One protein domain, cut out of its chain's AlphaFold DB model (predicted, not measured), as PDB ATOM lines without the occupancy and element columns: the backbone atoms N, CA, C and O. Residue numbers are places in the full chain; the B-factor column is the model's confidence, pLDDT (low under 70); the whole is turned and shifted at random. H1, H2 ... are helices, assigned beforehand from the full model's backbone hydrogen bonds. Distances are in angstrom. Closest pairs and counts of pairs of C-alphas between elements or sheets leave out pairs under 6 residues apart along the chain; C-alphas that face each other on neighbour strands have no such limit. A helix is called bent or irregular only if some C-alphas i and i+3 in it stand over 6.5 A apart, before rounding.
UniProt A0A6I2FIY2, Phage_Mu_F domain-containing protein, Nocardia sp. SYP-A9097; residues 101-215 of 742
ATOM      1  N   GLU A 101     155.078 125.754  91.663       66.56
ATOM      2  CA  GLU A 101     154.200 124.705  92.203       66.56
ATOM      3  C   GLU A 101     153.052 124.328  91.253       66.56
ATOM      4  O   GLU A 101     152.747 123.150  91.094       66.56
ATOM      5  N   GLY A 102     152.458 125.300  90.554       67.44
ATOM      6  CA  GLY A 102     151.373 125.047  89.601       67.44
ATOM      7  C   GLY A 102     151.791 124.190  88.399       67.44
ATOM      8  O   GLY A 102     150.996 123.381  87.907       67.44
ATOM      9  N   PHE A 103     153.038 124.329  87.940       71.81
ATOM     10  CA  PHE A 103     153.604 123.486  86.888       71.81
ATOM     11  C   PHE A 103     153.902 122.083  87.416       71.81
ATOM     12  O   PHE A 103     153.519 121.103  86.774       71.81
ATOM     13  N   ALA A 104     154.491 121.982  88.612       67.19
ATOM     14  CA  ALA A 104     154.720 120.705  89.284       67.19
ATOM     15  C   ALA A 104     153.400 119.942  89.516       67.19
ATOM     16  O   ALA A 104     153.299 118.754  89.215       67.19
ATOM     17  N   ASP A 105     152.338 120.631  89.937       70.81
ATOM     18  CA  ASP A 105     150.994 120.073  90.112       70.81
ATOM     19  C   ASP A 105     150.379 119.586  88.796       70.81
ATOM     20  O   ASP A 105     149.759 118.520  88.733       70.81
ATOM     21  N   ALA A 106     150.551 120.358  87.721       72.25
ATOM     22  CA  ALA A 106     150.107 119.955  86.395       72.25
ATOM     23  C   ALA A 106     150.883 118.728  85.893       72.25
ATOM     24  O   ALA A 106     150.271 117.837  85.304       72.25
ATOM     25  N   ALA A 107     152.189 118.656  86.162       70.25
ATOM     26  CA  ALA A 107     153.025 117.505  85.847       70.25
ATOM     27  C   ALA A 107     152.624 116.265  86.663       70.25
ATOM     28  O   ALA A 107     152.611 115.168  86.111       70.25
ATOM     29  N   ARG A 108     152.224 116.418  87.933       71.38
ATOM     30  CA  ARG A 108     151.705 115.316  88.767       71.38
ATOM     31  C   ARG A 108     150.401 114.719  88.231       71.38
ATOM     32  O   ARG A 108     150.179 113.522  88.375       71.38
ATOM     33  N   ARG A 109     149.527 115.538  87.632       71.81
ATOM     34  CA  ARG A 109     148.178 115.126  87.182       71.81
ATOM     35  C   ARG A 109     148.075 114.783  85.695       71.81
ATOM     36  O   ARG A 109     147.005 114.377  85.253       71.81
ATOM     37  N   ALA A 110     149.116 115.028  84.904       67.88
ATOM     38  CA  ALA A 110     149.065 114.797  83.467       67.88
ATOM     39  C   ALA A 110     149.184 113.301  83.132       67.88
ATOM     40  O   ALA A 110     150.100 112.632  83.601       67.88
ATOM     41  N   ASP A 111     148.302 112.814  82.251       63.47
ATOM     42  CA  ASP A 111     148.275 111.414  81.790       63.47
ATOM     43  C   ASP A 111     149.587 110.969  81.118       63.47
ATOM     44  O   ASP A 111     149.930 109.790  81.116       63.47
ATOM     45  N   ILE A 112     150.325 111.918  80.531       64.31
ATOM     46  CA  ILE A 112     151.620 111.698  79.878       64.31
ATOM     47  C   ILE A 112     152.627 112.661  80.511       64.31
ATOM     48  O   ILE A 112     152.914 113.733  79.978       64.31
ATOM     49  N   SER A 113     153.121 112.293  81.689       70.31
ATOM     50  CA  SER A 113     154.165 113.007  82.423       70.31
ATOM     51  C   SER A 113     155.243 112.025  82.863       70.31
ATOM     52  O   SER A 113     154.898 110.919  83.274       70.31
ATOM     53  N   PRO A 114     156.535 112.393  82.811       70.94
ATOM     54  CA  PRO A 114     157.598 111.539  83.327       70.94
ATOM     55  C   PRO A 114     157.556 111.423  84.859       70.94
ATOM     56  O   PRO A 114     157.992 110.407  85.386       70.94
ATOM     57  N   LEU A 115     157.009 112.412  85.579       75.69
ATOM     58  CA  LEU A 115     157.103 112.499  87.043       75.69
ATOM     59  C   LEU A 115     156.479 111.297  87.787       75.69
ATOM     60  O   LEU A 115     157.178 110.712  88.611       75.69
ATOM     61  N   PRO A 116     155.240 110.839  87.496       72.88
ATOM     62  CA  PRO A 116     154.700 109.623  88.114       72.88
ATOM     63  C   PRO A 116     155.602 108.395  87.936       72.88
ATOM     64  O   PRO A 116     155.704 107.556  88.828       72.88
ATOM     65  N   PHE A 117     156.298 108.305  86.804       74.81
ATOM     66  CA  PHE A 117     157.217 107.209  86.530       74.81
ATOM     67  C   PHE A 117     158.574 107.373  87.225       74.81
ATOM     68  O   PHE A 117     159.166 106.373  87.619       74.81
ATOM     69  N   GLN A 118     159.054 108.608  87.414       81.75
ATOM     70  CA  GLN A 118     160.236 108.902  88.237       81.75
ATOM     71  C   GLN A 118     159.999 108.481  89.694       81.75
ATOM     72  O   GLN A 118     160.853 107.834  90.300       81.75
ATOM     73  N   LEU A 119     158.815 108.797  90.233       79.19
ATOM     74  CA  LEU A 119     158.411 108.394  91.581       79.19
ATOM     75  C   LEU A 119     158.304 106.867  91.685       79.19
ATOM     76  O   LEU A 119     158.923 106.268  92.562       79.19
ATOM     77  N   HIS A 120     157.623 106.223  90.733       78.44
ATOM     78  CA  HIS A 120     157.527 104.763  90.698       78.44
ATOM     79  C   HIS A 120     158.899 104.081  90.598       78.44
ATOM     80  O   HIS A 120     159.142 103.064  91.245       78.44
ATOM     81  N   TYR A 121     159.831 104.647  89.825       82.50
ATOM     82  CA  TYR A 121     161.196 104.139  89.762       82.50
ATOM     83  C   TYR A 121     161.833 104.109  91.155       82.50
ATOM     84  O   TYR A 121     162.254 103.038  91.592       82.50
ATOM     85  N   LEU A 122     161.839 105.236  91.881       83.62
ATOM     86  CA  LEU A 122     162.406 105.309  93.234       83.62
ATOM     87  C   LEU A 122     161.705 104.376  94.234       83.62
ATOM     88  O   LEU A 122     162.371 103.804  95.098       83.62
ATOM     89  N   GLU A 123     160.391 104.177  94.102       81.31
ATOM     90  CA  GLU A 123     159.634 103.202  94.903       81.31
ATOM     91  C   GLU A 123     160.155 101.768  94.738       81.31
ATOM     92  O   GLU A 123     160.146 100.992  95.692       81.31
ATOM     93  N   THR A 124     160.635 101.421  93.542       78.94
ATOM     94  CA  THR A 124     161.096 100.064  93.206       78.94
ATOM     95  C   THR A 124     162.587  99.823  93.446       78.94
ATOM     96  O   THR A 124     163.042  98.677  93.371       78.94
ATOM     97  N   VAL A 125     163.370 100.868  93.745       78.69
ATOM     98  CA  VAL A 125     164.793 100.714  94.071       78.69
ATOM     99  C   VAL A 125     164.928 100.025  95.434       78.69
ATOM    100  O   VAL A 125     164.475 100.537  96.459       78.69
ATOM    101  N   ASN A 126     165.561  98.849  95.445       72.75
ATOM    102  CA  ASN A 126     165.885  98.114  96.673       72.75
ATOM    103  C   ASN A 126     167.035  98.782  97.438       72.75
ATOM    104  O   ASN A 126     167.893  99.422  96.822       72.75
ATOM    105  N   ASP A 127     167.116  98.541  98.753       73.44
ATOM    106  CA  ASP A 127     168.267  98.966  99.552       73.44
ATOM    107  C   ASP A 127     169.585  98.455  98.945       73.44
ATOM    108  O   ASP A 127     169.842  97.255  98.803       73.44
ATOM    109  N   ARG A 128     170.417  99.417  98.555       74.44
ATOM    110  CA  ARG A 128     171.704  99.213  97.887       74.44
ATOM    111  C   ARG A 128     172.841  99.978  98.559       74.44
ATOM    112  O   ARG A 128     173.963 100.008  98.044       74.44
ATOM    113  N   LEU A 129     172.575 100.575  99.719       78.81
ATOM    114  CA  LEU A 129     173.505 101.400 100.475       78.81
ATOM    115  C   LEU A 129     174.423 100.526 101.352       78.81
ATOM    116  O   LEU A 129     174.244 100.380 102.551       78.81
ATOM    117  N   LYS A 130     175.463  99.943 100.741       69.56
ATOM    118  CA  LYS A 130     176.301  98.891 101.367       69.56
ATOM    119  C   LYS A 130     177.202  99.314 102.534       69.56
ATOM    120  O   LYS A 130     177.669  98.449 103.264       69.56
ATOM    121  N   ILE A 131     177.507 100.602 102.667       70.69
ATOM    122  CA  ILE A 131     178.346 101.142 103.757       70.69
ATOM    123  C   ILE A 131     177.506 101.738 104.894       70.69
ATOM    124  O   ILE A 131     178.053 102.329 105.820       70.69
ATOM    125  N   TRP A 132     176.183 101.594 104.803       74.31
ATOM    126  CA  TRP A 132     175.206 102.174 105.711       74.31
ATOM    127  C   TRP A 132     174.518 101.083 106.541       74.31
ATOM    128  O   TRP A 132     174.568  99.906 106.167       74.31
ATOM    129  N   PRO A 133     173.880 101.441 107.672       70.75
ATOM    130  CA  PRO A 133     173.014 100.517 108.390       70.75
ATOM    131  C   PRO A 133     171.952  99.914 107.463       70.75
ATOM    132  O   PRO A 133     171.433 100.590 106.576       70.75
ATOM    133  N   VAL A 134     171.621  98.641 107.683       71.50
ATOM    134  CA  VAL A 134     170.562  97.949 106.933       71.50
ATOM    135  C   VAL A 134     169.256  98.734 107.072       71.50
ATOM    136  O   VAL A 134     168.828  98.986 108.197       71.50
ATOM    137  N   GLY A 135     168.630  99.102 105.951       74.00
ATOM    138  CA  GLY A 135     167.406  99.905 105.931       74.00
ATOM    139  C   GLY A 135     167.623 101.414 105.780       74.00
ATOM    140  O   GLY A 135     166.643 102.135 105.633       74.00
ATOM    141  N   ALA A 136     168.865 101.912 105.731       80.88
ATOM    142  CA  ALA A 136     169.134 103.344 105.545       80.88
ATOM    143  C   ALA A 136     168.535 103.900 104.241       80.88
ATOM    144  O   ALA A 136     168.072 105.037 104.194       80.88
ATOM    145  N   PHE A 137     168.506 103.094 103.176       83.94
ATOM    146  CA  PHE A 137     167.841 103.498 101.936       83.94
ATOM    147  C   PHE A 137     166.317 103.564 102.085       83.94
ATOM    148  O   PHE A 137     165.679 104.421 101.485       83.94
ATOM    149  N   GLU A 138     165.729 102.685 102.899       84.56
ATOM    150  CA  GLU A 138     164.287 102.655 103.162       84.56
ATOM    151  C   GLU A 138     163.837 103.904 103.930       84.56
ATOM    152  O   GLU A 138     162.789 104.465 103.625       84.56
ATOM    153  N   GLU A 139     164.659 104.370 104.876       83.38
ATOM    154  CA  GLU A 139     164.458 105.640 105.586       83.38
ATOM    155  C   GLU A 139     164.604 106.845 104.650       83.38
ATOM    156  O   GLU A 139     163.856 107.815 104.754       83.38
ATOM    157  N   LEU A 140     165.541 106.771 103.701       86.75
ATOM    158  CA  LEU A 140     165.825 107.861 102.778       86.75
ATOM    159  C   LEU A 140     164.814 107.964 101.621       86.75
ATOM    160  O   LEU A 140     164.564 109.054 101.112       86.75
ATOM    161  N   ARG A 141     164.223 106.846 101.188       87.44
ATOM    162  CA  ARG A 141     163.307 106.789 100.039       87.44
ATOM    163  C   ARG A 141     162.142 107.792 100.097       87.44
ATOM    164  O   ARG A 141     161.967 108.490  99.098       87.44
ATOM    165  N   PRO A 142     161.330 107.885 101.174       85.81
ATOM    166  CA  PRO A 142     160.212 108.834 101.209       85.81
ATOM    167  C   PRO A 142     160.682 110.282 101.034       85.81
ATOM    168  O   PRO A 142     160.043 111.059 100.332       85.81
ATOM    169  N   GLU A 143     161.846 110.610 101.587       88.81
ATOM    170  CA  GLU A 143     162.448 111.934 101.481       88.81
ATOM    171  C   GLU A 143     162.954 112.206 100.056       88.81
ATOM    172  O   GLU A 143     162.756 113.296  99.533       88.81
ATOM    173  N   LEU A 144     163.561 111.220  99.381       87.69
ATOM    174  CA  LEU A 144     163.978 111.357  97.974       87.69
ATOM    175  C   LEU A 144     162.787 111.558  97.034       87.69
ATOM    176  O   LEU A 144     162.876 112.347  96.095       87.69
ATOM    177  N   LEU A 145     161.674 110.867  97.290       84.50
ATOM    178  CA  LEU A 145     160.431 111.043  96.536       84.50
ATOM    179  C   LEU A 145     159.886 112.469  96.686       84.50
ATOM    180  O   LEU A 145     159.493 113.083  95.694       84.50
ATOM    181  N   GLU A 146     159.897 113.007  97.906       83.00
ATOM    182  CA  GLU A 146     159.483 114.386  98.171       83.00
ATOM    183  C   GLU A 146     160.427 115.393  97.499       83.00
ATOM    184  O   GLU A 146     159.964 116.236  96.733       83.00
ATOM    185  N   MET A 147     161.746 115.236  97.673       86.06
ATOM    186  CA  MET A 147     162.765 116.084  97.040       86.06
ATOM    187  C   MET A 147     162.617 116.138  95.510       86.06
ATOM    188  O   MET A 147     162.728 117.211  94.916       86.06
ATOM    189  N   LEU A 148     162.341 114.996  94.862       82.38
ATOM    190  CA  LEU A 148     162.065 114.943  93.421       82.38
ATOM    191  C   LEU A 148     160.752 115.640  93.048       82.38
ATOM    192  O   LEU A 148     160.701 116.347  92.044       82.38
ATOM    193  N   SER A 149     159.691 115.439  93.831       75.38
ATOM    194  CA  SER A 149     158.381 116.060  93.589       75.38
ATOM    195  C   SER A 149     158.419 117.587  93.726       75.38
ATOM    196  O   SER A 149     157.653 118.284  93.054       75.38
ATOM    197  N   GLU A 150     159.298 118.105  94.582       77.38
ATOM    198  CA  GLU A 150     159.528 119.539  94.785       77.38
ATOM    199  C   GLU A 150     160.526 120.140  93.785       77.38
ATOM    200  O   GLU A 150     160.615 121.360  93.670       77.38
ATOM    201  N   GLY A 151     161.243 119.305  93.025       74.69
ATOM    202  CA  GLY A 151     162.236 119.766  92.057       74.69
ATOM    203  C   GLY A 151     163.474 120.386  92.705       74.69
ATOM    204  O   GLY A 151     164.046 121.313  92.133       74.69
ATOM    205  N   MET A 152     163.877 119.894  93.884       79.88
ATOM    206  CA  MET A 152     165.095 120.357  94.558       79.88
ATOM    207  C   MET A 152     166.339 120.143  93.687       79.88
ATOM    208  O   MET A 152     166.437 119.165  92.940       79.88
ATOM    209  N   ASP A 153     167.324 121.030  93.818       79.56
ATOM    210  CA  ASP A 153     168.623 120.841  93.180       79.56
ATOM    211  C   ASP A 153     169.515 119.841  93.945       79.56
ATOM    212  O   ASP A 153     169.204 119.374  95.046       79.56
ATOM    213  N   HIS A 154     170.652 119.478  93.346       78.19
ATOM    214  CA  HIS A 154     171.560 118.499  93.940       78.19
ATOM    215  C   HIS A 154     172.183 118.953  95.264       78.19
ATOM    216  O   HIS A 154     172.511 118.085  96.075       78.19
ATOM    217  N   ASP A 155     172.389 120.247  95.490       75.50
ATOM    218  CA  ASP A 155     173.023 120.747  96.709       75.50
ATOM    219  C   ASP A 155     172.020 120.729  97.867       75.50
ATOM    220  O   ASP A 155     172.320 120.178  98.929       75.50
ATOM    221  N   GLN A 156     170.781 121.154  97.611       83.69
ATOM    222  CA  GLN A 156     169.654 121.007  98.535       83.69
ATOM    223  C   GLN A 156     169.426 119.539  98.924       83.69
ATOM    224  O   GLN A 156     169.316 119.206 100.110       83.69
ATOM    225  N   MET A 157     169.425 118.635  97.935       87.19
ATOM    226  CA  MET A 157     169.326 117.195  98.180       87.19
ATOM    227  C   MET A 157     170.511 116.677  99.002       87.19
ATOM    228  O   MET A 157     170.318 115.894  99.930       87.19
ATOM    229  N   THR A 158     171.735 117.117  98.693       87.62
ATOM    230  CA  THR A 158     172.960 116.704  99.402       87.62
ATOM    231  C   THR A 158     172.870 117.044 100.886       87.62
ATOM    232  O   THR A 158     173.091 116.174 101.728       87.62
ATOM    233  N   GLU A 159     172.490 118.275 101.227       84.50
ATOM    234  CA  GLU A 159     172.315 118.670 102.625       84.50
ATOM    235  C   GLU A 159     171.219 117.872 103.333       84.50
ATOM    236  O   GLU A 159     171.413 117.408 104.461       84.50
ATOM    237  N   ARG A 160     170.058 117.704 102.685       89.31
ATOM    238  CA  ARG A 160     168.918 116.995 103.276       89.31
ATOM    239  C   ARG A 160     169.253 115.524 103.522       89.31
ATOM    240  O   ARG A 160     169.031 115.044 104.632       89.31
ATOM    241  N   ILE A 161     169.884 114.845 102.560       91.00
ATOM    242  CA  ILE A 161     170.413 113.479 102.721       91.00
ATOM    243  C   ILE A 161     171.416 113.422 103.880       91.00
ATOM    244  O   ILE A 161     171.340 112.516 104.709       91.00
ATOM    245  N   GLY A 162     172.329 114.396 103.965       88.25
ATOM    246  CA  GLY A 162     173.312 114.493 105.044       88.25
ATOM    247  C   GLY A 162     172.669 114.525 106.434       88.25
ATOM    248  O   GLY A 162     173.109 113.800 107.332       88.25
ATOM    249  N   ARG A 163     171.591 115.307 106.583       87.94
ATOM    250  CA  ARG A 163     170.798 115.414 107.818       87.94
ATOM    251  C   ARG A 163     170.016 114.136 108.135       87.94
ATOM    252  O   ARG A 163     170.041 113.698 109.281       87.94
ATOM    253  N   ILE A 164     169.358 113.530 107.142       88.19
ATOM    254  CA  ILE A 164     168.548 112.307 107.316       88.19
ATOM    255  C   ILE A 164     169.422 111.133 107.751       88.19
ATOM    256  O   ILE A 164     169.131 110.473 108.743       88.19
ATOM    257  N   LEU A 165     170.539 110.918 107.052       87.25
ATOM    258  CA  LEU A 165     171.496 109.862 107.393       87.25
ATOM    259  C   LEU A 165     172.355 110.218 108.616       87.25
ATOM    260  O   LEU A 165     173.157 109.399 109.064       87.25
ATOM    261  N   ASN A 166     172.196 111.432 109.155       86.56
ATOM    262  CA  ASN A 166     172.911 111.958 110.313       86.56
ATOM    263  C   ASN A 166     174.444 111.878 110.173       86.56
ATOM    264  O   ASN A 166     175.175 111.623 111.134       86.56
ATOM    265  N   ILE A 167     174.939 112.087 108.955       85.94
ATOM    266  CA  ILE A 167     176.371 111.991 108.612       85.94
ATOM    267  C   ILE A 167     177.081 113.327 108.666       85.94
ATOM    268  O   ILE A 167     178.300 113.375 108.773       85.94
ATOM    269  N   ASP A 168     176.297 114.397 108.688       87.62
ATOM    270  CA  ASP A 168     176.723 115.749 109.014       87.62
ATOM    271  C   ASP A 168     176.979 115.935 110.527       87.62
ATOM    272  O   ASP A 168     177.510 116.958 110.962       87.62
ATOM    273  N   ALA A 169     176.595 114.958 111.360       87.38
ATOM    274  CA  ALA A 169     176.649 115.057 112.814       87.38
ATOM    275  C   ALA A 169     178.050 115.339 113.386       87.38
ATOM    276  O   ALA A 169     178.131 116.063 114.382       87.38
ATOM    277  N   PRO A 170     179.159 114.779 112.858       86.81
ATOM    278  CA  PRO A 170     180.497 115.177 113.287       86.81
ATOM    279  C   PRO A 170     180.781 116.651 112.956       86.81
ATOM    280  O   PRO A 170     181.142 117.394 113.865       86.81
ATOM    281  N   THR A 171     180.495 117.107 111.731       82.81
ATOM    282  CA  THR A 171     180.645 118.518 111.319       82.81
ATOM    283  C   THR A 171     179.848 119.459 112.227       82.81
ATOM    284  O   THR A 171     180.394 120.441 112.728       82.81
ATOM    285  N   ARG A 172     178.583 119.135 112.537       86.00
ATOM    286  CA  ARG A 172     177.756 119.929 113.467       86.00
ATOM    287  C   ARG A 172     178.330 119.973 114.884       86.00
ATOM    288  O   ARG A 172     178.309 121.027 115.514       86.00
ATOM    289  N   ARG A 173     178.853 118.850 115.393       88.81
ATOM    290  CA  ARG A 173     179.502 118.792 116.715       88.81
ATOM    291  C   ARG A 173     180.759 119.654 116.766       88.81
ATOM    292  O   ARG A 173     180.947 120.369 117.744       88.81
ATOM    293  N   ILE A 174     181.582 119.607 115.725       78.19
ATOM    294  CA  ILE A 174     182.796 120.419 115.620       78.19
ATOM    295  C   ILE A 174     182.430 121.906 115.569       78.19
ATOM    296  O   ILE A 174     182.967 122.693 116.342       78.19
ATOM    297  N   ARG A 175     181.435 122.284 114.755       74.81
ATOM    298  CA  ARG A 175     180.936 123.665 114.694       74.81
ATOM    299  C   ARG A 175     180.421 124.159 116.048       74.81
ATOM    300  O   ARG A 175     180.731 125.276 116.442       74.81
ATOM    301  N   ALA A 176     179.706 123.318 116.797       78.06
ATOM    302  CA  ALA A 176     179.274 123.654 118.154       78.06
ATOM    303  C   ALA A 176     180.457 123.862 119.122       78.06
ATOM    304  O   ALA A 176     180.396 124.747 119.971       78.06
ATOM    305  N   GLN A 177     181.537 123.083 118.992       84.19
ATOM    306  CA  GLN A 177     182.761 123.275 119.780       84.19
ATOM    307  C   GLN A 177     183.483 124.577 119.418       84.19
ATOM    308  O   GLN A 177     183.977 125.254 120.313       84.19
ATOM    309  N   ILE A 178     183.510 124.945 118.135       73.38
ATOM    310  CA  ILE A 178     184.063 126.225 117.671       73.38
ATOM    311  C   ILE A 178     183.270 127.389 118.270       73.38
ATOM    312  O   ILE A 178     183.860 128.243 118.922       73.38
ATOM    313  N   SER A 179     181.937 127.377 118.152       72.38
ATOM    314  CA  SER A 179     181.084 128.431 118.721       72.38
ATOM    315  C   SER A 179     181.216 128.559 120.242       72.38
ATOM    316  O   SER A 179     181.111 129.652 120.788       72.38
ATOM    317  N   GLU A 180     181.452 127.451 120.943       85.44
ATOM    318  CA  GLU A 180     181.727 127.473 122.379       85.44
ATOM    319  C   GLU A 180     183.085 128.117 122.705       85.44
ATOM    320  O   GLU A 180     183.181 128.853 123.684       85.44
ATOM    321  N   ILE A 181     184.118 127.887 121.887       83.25
ATOM    322  CA  ILE A 181     185.410 128.573 122.033       83.25
ATOM    323  C   ILE A 181     185.258 130.072 121.768       83.25
ATOM    324  O   ILE A 181     185.769 130.865 122.556       83.25
ATOM    325  N   ASP A 182     184.535 130.461 120.716       75.06
ATOM    326  CA  ASP A 182     184.268 131.873 120.408       75.06
ATOM    327  C   ASP A 182     183.577 132.559 121.590       75.06
ATOM    328  O   ASP A 182     184.064 133.557 122.113       75.06
ATOM    329  N   ARG A 183     182.535 131.922 122.141       82.75
ATOM    330  CA  ARG A 183     181.858 132.398 123.352       82.75
ATOM    331  C   ARG A 183     182.816 132.577 124.535       82.75
ATOM    332  O   ARG A 183     182.649 133.517 125.300       82.75
ATOM    333  N   GLN A 184     183.785 131.680 124.730       86.50
ATOM    334  CA  GLN A 184     184.771 131.796 125.813       86.50
ATOM    335  C   GLN A 184     185.782 132.923 125.579       86.50
ATOM    336  O   GLN A 184     186.218 133.548 126.544       86.50
ATOM    337  N   LEU A 185     186.171 133.163 124.325       81.06
ATOM    338  CA  LEU A 185     187.086 134.241 123.953       81.06
ATOM    339  C   LEU A 185     186.429 135.622 124.100       81.06
ATOM    340  O   LEU A 185     187.112 136.557 124.529       81.06
ATOM    341  N   ASP A 186     185.127 135.713 123.817       79.75
ATOM    342  CA  ASP A 186     184.350 136.957 123.826       79.75
ATOM    343  C   ASP A 186     183.737 137.302 125.191       79.75
ATOM    344  O   ASP A 186     183.323 138.441 125.412       79.75
ATOM    345  N   ASP A 187     183.651 136.346 126.124       85.19
ATOM    346  CA  ASP A 187     183.015 136.550 127.430       85.19
ATOM    347  C   ASP A 187     183.864 137.471 128.335       85.19
ATOM    348  O   ASP A 187     184.915 137.058 128.844       85.19
ATOM    349  N   PRO A 188     183.401 138.703 128.632       76.50
ATOM    350  CA  PRO A 188     184.149 139.644 129.459       76.50
ATOM    351  C   PRO A 188     184.203 139.230 130.940       76.50
ATOM    352  O   PRO A 188     184.997 139.785 131.700       76.50
ATOM    353  N   ALA A 189     183.367 138.279 131.376       80.19
ATOM    354  CA  ALA A 189     183.387 137.739 132.732       80.19
ATOM    355  C   ALA A 189     184.465 136.655 132.922       80.19
ATOM    356  O   ALA A 189     184.849 136.364 134.060       80.19
ATOM    357  N   LEU A 190     184.984 136.073 131.835       78.88
ATOM    358  CA  LEU A 190     186.061 135.086 131.868       78.88
ATOM    359  C   LEU A 190     187.430 135.784 131.892       78.88
ATOM    360  O   LEU A 190     187.906 136.347 130.909       78.88
ATOM    361  N   THR A 191     188.122 135.715 133.034       81.94
ATOM    362  CA  THR A 191     189.510 136.200 133.138       81.94
ATOM    363  C   THR A 191     190.480 135.133 132.623       81.94
ATOM    364  O   THR A 191     191.023 134.349 133.398       81.94
ATOM    365  N   LEU A 192     190.681 135.087 131.304       80.06
ATOM    366  CA  LEU A 192     191.614 134.163 130.648       80.06
ATOM    367  C   LEU A 192     193.031 134.749 130.583       80.06
ATOM    368  O   LEU A 192     193.215 135.906 130.188       80.06
ATOM    369  N   SER A 193     194.047 133.948 130.920       83.62
ATOM    370  CA  SER A 193     195.443 134.352 130.731       83.62
ATOM    371  C   SER A 193     195.806 134.411 129.239       83.62
ATOM    372  O   SER A 193     195.128 133.826 128.392       83.62
ATOM    373  N   ARG A 194     196.918 135.080 128.893       66.75
ATOM    374  CA  ARG A 194     197.445 135.083 127.511       66.75
ATOM    375  C   ARG A 194     197.681 133.664 126.977       66.75
ATOM    376  O   ARG A 194     197.384 133.402 125.817       66.75
ATOM    377  N   SER A 195     198.163 132.757 127.829       68.44
ATOM    378  CA  SER A 195     198.400 131.355 127.465       68.44
ATOM    379  C   SER A 195     197.096 130.600 127.199       68.44
ATOM    380  O   SER A 195     197.038 129.813 126.259       68.44
ATOM    381  N   ASP A 196     196.043 130.854 127.982       75.62
ATOM    382  CA  ASP A 196     194.744 130.186 127.805       75.62
ATOM    383  C   ASP A 196     194.057 130.652 126.520       75.62
ATOM    384  O   ASP A 196     193.541 129.837 125.758       75.62
ATOM    385  N   LYS A 197     194.117 131.960 126.228       66.31
ATOM    386  CA  LYS A 197     193.617 132.514 124.961       66.31
ATOM    387  C   LYS A 197     194.362 131.932 123.757       66.31
ATOM    388  O   LYS A 197     193.728 131.567 122.771       66.31
ATOM    389  N   ALA A 198     195.689 131.801 123.842       64.62
ATOM    390  CA  ALA A 198     196.491 131.175 122.791       64.62
ATOM    391  C   ALA A 198     196.121 129.694 122.586       64.62
ATOM    392  O   ALA A 198     195.940 129.262 121.448       64.62
ATOM    393  N   ALA A 199     195.928 128.936 123.671       73.06
ATOM    394  CA  ALA A 199     195.512 127.536 123.608       73.06
ATOM    395  C   ALA A 199     194.106 127.361 123.007       73.06
ATOM    396  O   ALA A 199     193.893 126.463 122.194       73.06
ATOM    397  N   LEU A 200     193.156 128.237 123.356       74.12
ATOM    398  CA  LEU A 200     191.810 128.243 122.776       74.12
ATOM    399  C   LEU A 200     191.835 128.551 121.276       74.12
ATOM    400  O   LEU A 200     191.181 127.853 120.505       74.12
ATOM    401  N   ARG A 201     192.636 129.533 120.844       72.12
ATOM    402  CA  ARG A 201     192.819 129.846 119.417       72.12
ATOM    403  C   ARG A 201     193.462 128.690 118.651       72.12
ATOM    404  O   ARG A 201     192.961 128.325 117.594       72.12
ATOM    405  N   ALA A 202     194.501 128.058 119.201       61.56
ATOM    406  CA  ALA A 202     195.101 126.863 118.604       61.56
ATOM    407  C   ALA A 202     194.079 125.721 118.484       61.56
ATOM    408  O   ALA A 202     193.929 125.117 117.424       61.56
ATOM    409  N   ARG A 203     193.285 125.495 119.537       74.75
ATOM    410  CA  ARG A 203     192.218 124.492 119.515       74.75
ATOM    411  C   ARG A 203     191.132 124.812 118.486       74.75
ATOM    412  O   ARG A 203     190.637 123.892 117.841       74.75
ATOM    413  N   LYS A 204     190.761 126.086 118.323       70.44
ATOM    414  CA  LYS A 204     189.829 126.544 117.283       70.44
ATOM    415  C   LYS A 204     190.368 126.227 115.885       70.44
ATOM    416  O   LYS A 204     189.621 125.679 115.080       70.44
ATOM    417  N   ARG A 205     191.658 126.475 115.622       68.00
ATOM    418  CA  ARG A 205     192.314 126.107 114.348       68.00
ATOM    419  C   ARG A 205     192.246 124.602 114.075       68.00
ATOM    420  O   ARG A 205     191.823 124.196 112.997       68.00
ATOM    421  N   ASP A 206     192.573 123.768 115.064       67.44
ATOM    422  CA  ASP A 206     192.479 122.305 114.931       67.44
ATOM    423  C   ASP A 206     191.056 121.829 114.621       67.44
ATOM    424  O   ASP A 206     190.860 120.866 113.876       67.44
ATOM    425  N   LEU A 207     190.055 122.473 115.225       66.69
ATOM    426  CA  LEU A 207     188.653 122.153 114.997       66.69
ATOM    427  C   LEU A 207     188.194 122.575 113.602       66.69
ATOM    428  O   LEU A 207     187.452 121.820 112.989       66.69
ATOM    429  N   TRP A 208     188.656 123.704 113.065       72.12
ATOM    430  CA  TRP A 208     188.362 124.078 111.677       72.12
ATOM    431  C   TRP A 208     188.930 123.074 110.668       72.12
ATOM    432  O   TRP A 208     188.212 122.636 109.775       72.12
ATOM    433  N   ASN A 209     190.152 122.580 110.883       60.72
ATOM    434  CA  ASN A 209     190.711 121.519 110.037       60.72
ATOM    435  C   ASN A 209     189.853 120.239 110.069       60.72
ATOM    436  O   ASN A 209     189.528 119.670 109.026       60.72
ATOM    437  N   GLN A 210     189.434 119.808 111.265       68.00
ATOM    438  CA  GLN A 210     188.540 118.653 111.427       68.00
ATOM    439  C   GLN A 210     187.154 118.900 110.815       68.00
ATOM    440  O   GLN A 210     186.523 117.974 110.300       68.00
ATOM    441  N   HIS A 211     186.654 120.134 110.908       81.50
ATOM    442  CA  HIS A 211     185.376 120.538 110.337       81.50
ATOM    443  C   HIS A 211     185.392 120.356 108.824       81.50
ATOM    444  O   HIS A 211     184.479 119.718 108.299       81.50
ATOM    445  N   ASP A 212     186.421 120.869 108.155       61.56
ATOM    446  CA  ASP A 212     186.527 120.867 106.698       61.56
ATOM    447  C   ASP A 212     186.705 119.456 106.147       61.56
ATOM    448  O   ASP A 212     186.016 119.064 105.204       61.56
ATOM    449  N   GLU A 213     187.548 118.648 106.792       63.00
ATOM    450  CA  GLU A 213     187.674 117.227 106.474       63.00
ATOM    451  C   GLU A 213     186.324 116.512 106.611       63.00
ATOM    452  O   GLU A 213     185.853 115.865 105.673       63.00
ATOM    453  N   SER A 214     185.657 116.676 107.756       73.00
ATOM    454  CA  SER A 214     184.346 116.074 107.992       73.00
ATOM    455  C   SER A 214     183.316 116.550 106.960       73.00
ATOM    456  O   SER A 214     182.552 115.733 106.441       73.00
ATOM    457  N   LEU A 215     183.305 117.850 106.639       68.94
ATOM    458  CA  LEU A 215     182.400 118.481 105.678       68.94
ATOM    459  C   LEU A 215     182.543 117.860 104.286       68.94
ATOM    460  O   LEU A 215     181.552 117.405 103.713       68.94
TER     461      LEU A 215
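What this domain is: This is residues 101 to 215 of the 742 residues of the protein "Phage_Mu_F domain-containing protein" of Nocardia sp. SYP-A9097 (UniProt A0A6I2FIY2). The model is strung out in two lobes: a group of four shorter helices, H1 to H4, with H3 between H2 and H4 and H1 at one end, and a long helical hairpin, H5 and H6, that reaches away from that group as an arm. The tight link from H4 to H5 joins the two lobes, and the hairpin's two helices pack on each other but on none of the first four. The printed part has 115 residues with six named helices, H1 to H6 in that order, and no named strand; the class is all helix. The whole is extended, with a radius of gyration of the C-alphas of 22.0 A and spans of 72 by 35 by 19 A.

How they stand to each other: Start at H1, residues 101 to 109; it touches H2, residues 115 to 124, only at the corner by their tight link, and only just, with 3 pairs of C-alphas within 8 A, the closest being Arg 108 and Leu 115 at 6.3 A. Go on to H3, residues 136 to 150, the hub, which touches three helices. H2 and H3 are a hairpin at a shallow tilt of 1 degrees, opposite ways, their closest C-alphas those of Leu 119 and Leu 145, 6.0 A apart. With residues 149 to 150 alone H3 touches H1, only at their ends and only just, with 3 pairs within 8 A; the closest C-alphas are those of Ala 104 and Ser 149, 7.3 A apart. H3 and H4, residues 154 to 164, touch as a hairpin, opposite ways at a steep tilt of 38 degrees, only just past shallow; the closest C-alphas are those of Met 147 and Met 157, 6.8 A apart. H4 and H5, residues 169 to 186, are close but not clearly touching, about perpendicular at 88 degrees, with the C-alphas of Arg 163 and Ala 169 closest at 7.7 A. H5 and H6, residues 194 to 215, are a hairpin at a shallow tilt of 22 degrees, opposite ways, and the C-alphas of Thr 171 and His 211 come closest at 5.2 A. H6 is apart from H4. Every O i to N i+4 pair is within hydrogen-bond range in H1, H2, H4, H5 and H6, and 9 of 11 in H3.

Where its parts are: Find C-alpha 101 at (154.200, 124.705, 92.203), where H1 begins. H3 runs 21.7 A from Ala 136 to Glu 150 and is irregular, only just: C-alphas 139 and 142 are 6.9 A apart. H5 starts at C-alpha 169, (176.649, 115.057, 112.814), and runs 25.7 A; H6, the longest, runs 31.3 A to C-alpha 215 at (182.400, 118.481, 105.678).

The domain as a whole: The C-alphas farthest apart, those of Asp 111 and Ser 193, are 71.7 A apart. The printed part has no cut; the link from H2 to H3 is long, with 11 residues. Residues 109 to 114 and 186 to 191 stand free. The mean pLDDT of the printed part is 77.4; 20 residues are under 70, among them 110 to 112 and 205 to 207, and H6 has a mean of 69.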